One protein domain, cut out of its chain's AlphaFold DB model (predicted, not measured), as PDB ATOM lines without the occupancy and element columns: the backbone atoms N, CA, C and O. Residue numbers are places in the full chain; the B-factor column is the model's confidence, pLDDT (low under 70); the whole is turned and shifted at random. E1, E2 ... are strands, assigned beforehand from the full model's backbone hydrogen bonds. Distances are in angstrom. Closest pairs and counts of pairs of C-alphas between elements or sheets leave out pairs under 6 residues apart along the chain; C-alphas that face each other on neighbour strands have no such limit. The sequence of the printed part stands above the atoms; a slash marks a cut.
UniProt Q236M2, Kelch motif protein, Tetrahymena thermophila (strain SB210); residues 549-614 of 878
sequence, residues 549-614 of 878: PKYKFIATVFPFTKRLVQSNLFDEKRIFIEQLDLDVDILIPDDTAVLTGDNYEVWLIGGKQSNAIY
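Overview. This is residues 549 to 614 of the 878 residues of the protein "Kelch motif protein" of Tetrahymena thermophila (strain SB210) (UniProt Q236M2). Two three-stranded antiparallel sheets, E1-E2-E3 and E4-E5-E6, form a small sandwich, only partly face to face, and the long E2-E3 hairpin reaches beyond the shorter sheet. Each is a meander, every strand the antiparallel neighbour of the one before. The printed part has 66 residues, of which 33 are in six named strands, E1 to E6 in that order along the chain, with no named helix, and its class is all strand; the whole is only just compact, close to loose, with a radius of gyration of the C-alphas of 12.6 A, and it spans 39 by 20 by 17 A.

Arrangement. E1, residues 554 to 558, and E2, residues 563 to 571, form a hairpin; N 556 and O 565 are 2.8 A apart, within hydrogen-bond range. E2 and E3, residues 574 to 581, form another, with N 566 and O 578 at 2.9 A. E4, residues 593 to 596, and E5, residues 602 to 605, pair through N 595 and O 603, 2.9 A, as a hairpin. So do E5 and E6, residues 612 to 614, through N 604 and O 614, 2.9 A. The closest C-alphas of E1 and E4, Thr 556 and Val 594, are 6.0 A apart.

Along the chain. E1, 13.8 A long, begins at C-alpha 554 (141.328, 182.015, 135.501). E2 measures 25.1 A and E3 22.7 A. E6 ends at C-alpha 614 (155.263, 174.008, 137.480).

Size, cuts and confidence. The printed part has no cut; the E3 to E4 link is long. Residues 549 to 554, 567 to 578 and 598 to 599 have pLDDT under 70.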
ATOM      1  N   PRO A 549     130.182 176.419 137.208       38.75
ATOM      2  CA  PRO A 549     131.592 176.035 137.085       38.75
ATOM      3  C   PRO A 549     132.353 176.600 138.251       38.75
ATOM      4  O   PRO A 549     132.569 177.812 138.281       38.75
ATOM      5  N   LYS A 550     132.629 175.711 139.226       40.41
ATOM      6  CA  LYS A 550     132.750 176.046 140.650       40.41
ATOM      7  C   LYS A 550     133.793 177.146 140.802       40.41
ATOM      8  O   LYS A 550     134.984 176.880 140.785       40.41
ATOM      9  N   TYR A 551     133.269 178.369 140.830       46.91
ATOM     10  CA  TYR A 551     133.970 179.632 140.637       46.91
ATOM     11  C   TYR A 551     135.082 179.596 139.577       46.91
ATOM     12  O   TYR A 551     136.243 179.424 139.921       46.91
ATOM     13  N   LYS A 552     134.726 179.835 138.300       53.03
ATOM     14  CA  LYS A 552     135.637 179.911 137.133       53.03
ATOM     15  C   LYS A 552     136.942 180.656 137.421       53.03
ATOM     16  O   LYS A 552     137.070 181.866 137.234       53.03
ATOM     17  N   PHE A 553     137.918 179.872 137.843       62.50
ATOM     18  CA  PHE A 553     139.236 180.321 138.205       62.50
ATOM     19  C   PHE A 553     140.061 180.458 136.932       62.50
ATOM     20  O   PHE A 553     140.236 179.504 136.169       62.50
ATOM     21  N   ILE A 554     140.516 181.679 136.667       69.50
ATOM     22  CA  ILE A 554     141.328 182.015 135.501       69.50
ATOM     23  C   ILE A 554     142.617 182.614 136.032       69.50
ATOM     24  O   ILE A 554     142.584 183.639 136.710       69.50
ATOM     25  N   ALA A 555     143.738 182.002 135.680       75.06
ATOM     26  CA  ALA A 555     145.057 182.560 135.910       75.06
ATOM     27  C   ALA A 555     145.711 182.952 134.582       75.06
ATOM     28  O   ALA A 555     145.437 182.381 133.525       75.06
ATOM     29  N   THR A 556     146.582 183.951 134.632       79.69
ATOM     30  CA  THR A 556     147.410 184.388 133.511       79.69
ATOM     31  C   THR A 556     148.738 184.927 134.027       79.69
ATOM     32  O   THR A 556     148.863 185.296 135.194       79.69
ATOM     33  N   VAL A 557     149.747 184.968 133.165       77.88
ATOM     34  CA  VAL A 557     151.113 185.367 133.518       77.88
ATOM     35  C   VAL A 557     151.624 186.430 132.562       77.88
ATOM     36  O   VAL A 557     151.271 186.438 131.380       77.88
ATOM     37  N   PHE A 558     152.485 187.315 133.059       77.38
ATOM     38  CA  PHE A 558     153.150 188.313 132.226       77.38
ATOM     39  C   PHE A 558     154.552 187.817 131.826       77.38
ATOM     40  O   PHE A 558     155.411 187.681 132.705       77.38
ATOM     41  N   PRO A 559     154.821 187.561 130.528       75.75
ATOM     42  CA  PRO A 559     156.136 187.137 130.053       75.75
ATOM     43  C   PRO A 559     157.270 188.064 130.491       75.75
ATOM     44  O   PRO A 559     157.110 189.285 130.507       75.75
ATOM     45  N   PHE A 560     158.427 187.475 130.795       80.81
ATOM     46  CA  PHE A 560     159.639 188.155 131.267       80.81
ATOM     47  C   PHE A 560     159.469 188.905 132.601       80.81
ATOM     48  O   PHE A 560     160.222 189.827 132.909       80.81
ATOM     49  N   THR A 561     158.494 188.502 133.418       82.75
ATOM     50  CA  THR A 561     158.284 189.030 134.774       82.75
ATOM     51  C   THR A 561     158.220 187.896 135.796       82.75
ATOM     52  O   THR A 561     158.225 186.722 135.432       82.75
ATOM     53  N   LYS A 562     158.105 188.250 137.078       85.06
ATOM     54  CA  LYS A 562     157.731 187.335 138.165       85.06
ATOM     55  C   LYS A 562     156.261 187.540 138.569       85.06
ATOM     56  O   LYS A 562     155.959 187.547 139.750       85.06
ATOM     57  N   ARG A 563     155.355 187.822 137.619       78.69
ATOM     58  CA  ARG A 563     153.955 188.182 137.918       78.69
ATOM     59  C   ARG A 563     152.933 187.234 137.321       78.69
ATOM     60  O   ARG A 563     152.907 186.996 136.110       78.69
ATOM     61  N   LEU A 564     152.029 186.818 138.196       83.44
ATOM     62  CA  LEU A 564     150.833 186.050 137.905       83.44
ATOM     63  C   LEU A 564     149.615 186.878 138.335       83.44
ATOM     64  O   LEU A 564     149.658 187.582 139.343       83.44
ATOM     65  N   VAL A 565     148.539 186.827 137.557       75.44
ATOM     66  CA  VAL A 565     147.239 187.400 137.920       75.44
ATOM     67  C   VAL A 565     146.204 186.295 137.887       75.44
ATOM     68  O   VAL A 565     146.092 185.594 136.884       75.44
ATOM     69  N   GLN A 566     145.438 186.168 138.967       75.19
ATOM     70  CA  GLN A 566     144.386 185.170 139.102       75.19
ATOM     71  C   GLN A 566     143.058 185.798 139.510       75.19
ATOM     72  O   GLN A 566     143.016 186.756 140.284       75.19
ATOM     73  N   SER A 567     141.959 185.277 138.964       69.00
ATOM     74  CA  SER A 567     140.607 185.712 139.301       69.00
ATOM     75  C   SER A 567     139.856 184.626 140.061       69.00
ATOM     76  O   SER A 567     139.461 183.621 139.471       69.00
ATOM     77  N   ASN A 568     139.601 184.864 141.346       57.19
ATOM     78  CA  ASN A 568     138.715 184.042 142.164       57.19
ATOM     79  C   ASN A 568     137.312 184.662 142.173       57.19
ATOM     80  O   ASN A 568     137.122 185.777 142.669       57.19
ATOM     81  N   LEU A 569     136.308 183.956 141.645       53.22
ATOM     82  CA  LEU A 569     134.916 184.299 141.946       53.22
ATOM     83  C   LEU A 569     134.617 183.868 143.389       53.22
ATOM     84  O   LEU A 569     134.936 182.756 143.789       53.22
ATOM     85  N   PHE A 570     134.004 184.751 144.175       43.84
ATOM     86  CA  PHE A 570     133.517 184.430 145.528       43.84
ATOM     87  C   PHE A 570     132.003 184.193 145.558       43.84
ATOM     88  O   PHE A 570     131.487 183.531 146.454       43.84
ATOM     89  N   ASP A 571     131.286 184.783 144.603       40.91
ATOM     90  CA  ASP A 571     129.906 184.475 144.241       40.91
ATOM     91  C   ASP A 571     129.646 184.953 142.801       40.91
ATOM     92  O   ASP A 571     130.475 185.644 142.202       40.91
ATOM     93  N   GLU A 572     128.471 184.631 142.257       41.91
ATOM     94  CA  GLU A 572     127.988 185.017 140.915       41.91
ATOM     95  C   GLU A 572     128.012 186.538 140.637       41.91
ATOM     96  O   GLU A 572     127.775 186.981 139.513       41.91
ATOM     97  N   LYS A 573     128.207 187.366 141.672       41.47
ATOM     98  CA  LYS A 573     128.155 188.829 141.619       41.47
ATOM     99  C   LYS A 573     129.492 189.486 141.995       41.47
ATOM    100  O   LYS A 573     129.572 190.718 141.950       41.47
ATOM    101  N   ARG A 574     130.533 188.725 142.367       45.84
ATOM    102  CA  ARG A 574     131.816 189.252 142.875       45.84
ATOM    103  C   ARG A 574     133.020 188.422 142.424       45.84
ATOM    104  O   ARG A 574     133.325 187.374 142.990       45.84
ATOM    105  N   ILE A 575     133.757 188.984 141.468       53.94
ATOM    106  CA  ILE A 575     135.095 188.541 141.063       53.94
ATOM    107  C   ILE A 575     136.127 189.312 141.892       53.94
ATOM    108  O   ILE A 575     136.087 190.543 141.939       53.94
ATOM    109  N   PHE A 576     137.052 188.602 142.528       57.19
ATOM    110  CA  PHE A 576     138.283 189.164 143.073       57.19
ATOM    111  C   PHE A 576     139.410 188.908 142.071       57.19
ATOM    112  O   PHE A 576     139.576 187.778 141.622       57.19
ATOM    113  N   ILE A 577     140.161 189.949 141.705       65.06
ATOM    114  CA  ILE A 577     141.368 189.826 140.882       65.06
ATOM    115  C   ILE A 577     142.560 190.085 141.795       65.06
ATOM    116  O   ILE A 577     142.655 191.145 142.413       65.06
ATOM    117  N   GLU A 578     143.454 189.110 141.860       69.38
ATOM    118  CA  GLU A 578     144.678 189.138 142.646       69.38
ATOM    119  C   GLU A 578     145.885 189.183 141.709       69.38
ATOM    120  O   GLU A 578     145.912 188.486 140.696       69.38
ATOM    121  N   GLN A 579     146.883 190.003 142.042       79.94
ATOM    122  CA  GLN A 579     148.206 189.936 141.427       79.94
ATOM    123  C   GLN A 579     149.170 189.354 142.456       79.94
ATOM    124  O   GLN A 579     149.353 189.936 143.525       79.94
ATOM    125  N   LEU A 580     149.811 188.247 142.099       79.12
ATOM    126  CA  LEU A 580     150.913 187.661 142.844       79.12
ATOM    127  C   LEU A 580     152.233 188.073 142.182       79.12
ATOM    128  O   LEU A 580     152.476 187.782 141.007       79.12
ATOM    129  N   ASP A 581     153.087 188.752 142.944       84.19
ATOM    130  CA  ASP A 581     154.517 188.839 142.657       84.19
ATOM    131  C   ASP A 581     155.168 187.566 143.244       84.19
ATOM    132  O   ASP A 581     155.110 187.336 144.452       84.19
ATOM    133  N   LEU A 582     155.711 186.706 142.378       84.94
ATOM    134  CA  LEU A 582     156.217 185.369 142.699       84.94
ATOM    135  C   LEU A 582     157.649 185.414 143.257       84.94
ATOM    136  O   LEU A 582     158.542 186.014 142.650       84.94
ATOM    137  N   ASP A 583     157.887 184.696 144.353       81.31
ATOM    138  CA  ASP A 583     159.191 184.570 145.017       81.31
ATOM    139  C   ASP A 583     160.018 183.426 144.400       81.31
ATOM    140  O   ASP A 583     160.288 182.391 145.003       81.31
ATOM    141  N   VAL A 584     160.342 183.583 143.116       77.88
ATOM    142  CA  VAL A 584     161.096 182.612 142.304       77.88
ATOM    143  C   VAL A 584     162.274 183.301 141.636       77.88
ATOM    144  O   VAL A 584     162.145 184.448 141.219       77.88
ATOM    145  N   ASP A 585     163.425 182.648 141.476       76.00
ATOM    146  CA  ASP A 585     164.586 183.287 140.833       76.00
ATOM    147  C   ASP A 585     164.370 183.563 139.336       76.00
ATOM    148  O   ASP A 585     164.769 184.616 138.830       76.00
ATOM    149  N   ILE A 586     163.678 182.649 138.652       72.94
ATOM    150  CA  ILE A 586     163.504 182.599 137.195       72.94
ATOM    151  C   ILE A 586     162.361 183.529 136.739       72.94
ATOM    152  O   ILE A 586     161.333 183.646 137.401       72.94
ATOM    153  N   LEU A 587     162.521 184.194 135.588       84.06
ATOM    154  CA  LEU A 587     161.449 184.969 134.943       84.06
ATOM    155  C   LEU A 587     160.512 184.051 134.148       84.06
ATOM    156  O   LEU A 587     160.974 183.130 133.479       84.06
ATOM    157  N   ILE A 588     159.209 184.340 134.152       85.00
ATOM    158  CA  ILE A 588     158.219 183.526 133.435       85.00
ATOM    159  C   ILE A 588     158.475 183.605 131.912       85.00
ATOM    160  O   ILE A 588     158.480 184.714 131.362       85.00
ATOM    161  N   PRO A 589     158.661 182.471 131.207       85.12
ATOM    162  CA  PRO A 589     158.954 182.453 129.771       85.12
ATOM    163  C   PRO A 589     157.827 183.013 128.883       85.12
ATOM    164  O   PRO A 589     156.648 182.993 129.251       85.12
ATOM    165  N   ASP A 590     158.154 183.458 127.665       82.88
ATOM    166  CA  ASP A 590     157.136 183.874 126.686       82.88
ATOM    167  C   ASP A 590     156.434 182.685 126.015       82.88
ATOM    168  O   ASP A 590     157.040 181.661 125.717       82.88
ATOM    169  N   ASP A 591     155.135 182.845 125.753       80.81
ATOM    170  CA  ASP A 591     154.222 181.786 125.298       80.81
ATOM    171  C   ASP A 591     154.223 180.525 126.203       80.81
ATOM    172  O   ASP A 591     153.878 179.438 125.737       80.81
ATOM    173  N   THR A 592     154.548 180.685 127.497       86.69
ATOM    174  CA  THR A 592     154.175 179.743 128.573       86.69
ATOM    175  C   THR A 592     152.659 179.558 128.577       86.69
ATOM    176  O   THR A 592     151.915 180.545 128.546       86.69
ATOM    177  N   ALA A 593     152.191 178.312 128.622       88.06
ATOM    178  CA  ALA A 593     150.777 178.012 128.809       88.06
ATOM    179  C   ALA A 593     150.403 178.121 130.293       88.06
ATOM    180  O   ALA A 593     151.176 177.708 131.157       88.06
ATOM    181  N   VAL A 594     149.213 178.655 130.575       86.56
ATOM    182  CA  VAL A 594     148.642 178.704 131.925       86.56
ATOM    183  C   VAL A 594     147.334 177.938 131.901       86.56
ATOM    184  O   VAL A 594     146.431 178.270 131.137       86.56
ATOM    185  N   LEU A 595     147.245 176.907 132.728       85.56
ATOM    186  CA  LEU A 595     146.086 176.040 132.847       85.56
ATOM    187  C   LEU A 595     145.574 176.099 134.285       85.56
ATOM    188  O   LEU A 595     146.368 176.076 135.223       85.56
ATOM    189  N   THR A 596     144.259 176.161 134.458       78.94
ATOM    190  CA  THR A 596     143.619 176.048 135.770       78.94
ATOM    191  C   THR A 596     142.931 174.691 135.919       78.94
ATOM    192  O   THR A 596     142.332 174.178 134.971       78.94
ATOM    193  N   GLY A 597     143.072 174.078 137.095       70.00
ATOM    194  CA  GLY A 597     142.381 172.837 137.460       70.00
ATOM    195  C   GLY A 597     141.013 173.096 138.101       70.00
ATOM    196  O   GLY A 597     140.761 174.193 138.603       70.00
ATOM    197  N   ASP A 598     140.162 172.065 138.183       66.25
ATOM    198  CA  ASP A 598     138.862 172.125 138.894       66.25
ATOM    199  C   ASP A 598     139.015 172.395 140.414       66.25
ATOM    200  O   ASP A 598     138.043 172.637 141.136       66.25
ATOM    201  N   ASN A 599     140.261 172.346 140.888       66.94
ATOM    202  CA  ASN A 599     140.716 172.441 142.269       66.94
ATOM    203  C   ASN A 599     141.261 173.828 142.662       66.94
ATOM    204  O   ASN A 599     141.759 173.976 143.774       66.94
ATOM    205  N   TYR A 600     141.175 174.838 141.785       72.44
ATOM    206  CA  TYR A 600     141.862 176.143 141.912       72.44
ATOM    207  C   TYR A 600     143.398 176.074 141.806       72.44
ATOM    208  O   TYR A 600     144.100 177.023 142.128       72.44
ATOM    209  N   GLU A 601     143.938 174.969 141.301       82.19
ATOM    210  CA  GLU A 601     145.361 174.832 140.984       82.19
ATOM    211  C   GLU A 601     145.734 175.684 139.758       82.19
ATOM    212  O   GLU A 601     145.027 175.630 138.745       82.19
ATOM    213  N   VAL A 602     146.867 176.401 139.793       87.00
ATOM    214  CA  VAL A 602     147.458 177.028 138.594       87.00
ATOM    215  C   VAL A 602     148.686 176.257 138.126       87.00
ATOM    216  O   VAL A 602     149.693 176.171 138.826       87.00
ATOM    217  N   TRP A 603     148.629 175.776 136.890       90.12
ATOM    218  CA  TRP A 603     149.690 175.038 136.218       90.12
ATOM    219  C   TRP A 603     150.359 175.927 135.159       90.12
ATOM    220  O   TRP A 603     149.695 176.422 134.244       90.12
ATOM    221  N   LEU A 604     151.675 176.124 135.263       91.62
ATOM    222  CA  LEU A 604     152.512 176.813 134.270       91.62
ATOM    223  C   LEU A 604     153.281 175.769 133.459       91.62
ATOM    224  O   LEU A 604     154.027 174.974 134.029       91.62
ATOM    225  N   ILE A 605     153.116 175.769 132.135       92.62
ATOM    226  CA  ILE A 605     153.624 174.695 131.272       92.62
ATOM    227  C   ILE A 605     154.436 175.259 130.102       92.62
ATOM    228  O   ILE A 605     153.924 176.024 129.279       92.62
ATOM    229  N   GLY A 606     155.693 174.820 129.996       91.38
ATOM    230  CA  GLY A 606     156.586 175.116 128.874       91.38
ATOM    231  C   GLY A 606     156.873 176.609 128.689       91.38
ATOM    232  O   GLY A 606     157.015 177.350 129.661       91.38
ATOM    233  N   GLY A 607     156.984 177.030 127.429       88.81
ATOM    234  CA  GLY A 607     157.320 178.389 127.001       88.81
ATOM    235  C   GLY A 607     158.685 178.474 126.305       88.81
ATOM    236  O   GLY A 607     159.470 177.528 126.286       88.81
ATOM    237  N   LYS A 608     158.982 179.613 125.677       83.62
ATOM    238  CA  LYS A 608     160.271 179.857 125.004       83.62
ATOM    239  C   LYS A 608     161.364 179.958 126.063       83.62
ATOM    240  O   LYS A 608     161.349 180.921 126.818       83.62
ATOM    241  N   GLN A 609     162.305 179.012 126.071       83.00
ATOM    242  CA  GLN A 609     163.300 178.716 127.121       83.00
ATOM    243  C   GLN A 609     162.816 177.785 128.259       83.00
ATOM    244  O   GLN A 609     163.498 177.672 129.271       83.00
ATOM    245  N   SER A 610     161.691 177.070 128.107       87.75
ATOM    246  CA  SER A 610     161.219 176.088 129.100       87.75
ATOM    247  C   SER A 610     160.602 174.833 128.476       87.75
ATOM    248  O   SER A 610     159.820 174.889 127.525       87.75
ATOM    249  N   ASN A 611     160.924 173.680 129.059       90.12
ATOM    250  CA  ASN A 611     160.218 172.412 128.873       90.12
ATOM    251  C   ASN A 611     159.642 171.874 130.199       90.12
ATOM    252  O   ASN A 611     159.301 170.701 130.274       90.12
ATOM    253  N   ALA A 612     159.535 172.691 131.249       90.38
ATOM    254  CA  ALA A 612     159.063 172.256 132.565       90.38
ATOM    255  C   ALA A 612     157.552 172.478 132.769       90.38
ATOM    256  O   ALA A 612     156.959 173.399 132.197       90.38
ATOM    257  N   ILE A 613     156.954 171.646 133.626       92.69
ATOM    258  CA  ILE A 613     155.693 171.913 134.325       92.69
ATOM    259  C   ILE A 613     156.007 172.433 135.728       92.69
ATOM    260  O   ILE A 613     156.791 171.823 136.461       92.69
ATOM    261  N   TYR A 614     155.316 173.504 136.114       91.69
ATOM    262  CA  TYR A 614     155.263 174.008 137.480       91.69
ATOM    263  C   TYR A 614     153.819 174.093 137.978       91.69
ATOM    264  O   TYR A 614     152.922 174.461 137.219       91.69
TER     265      TYR A 614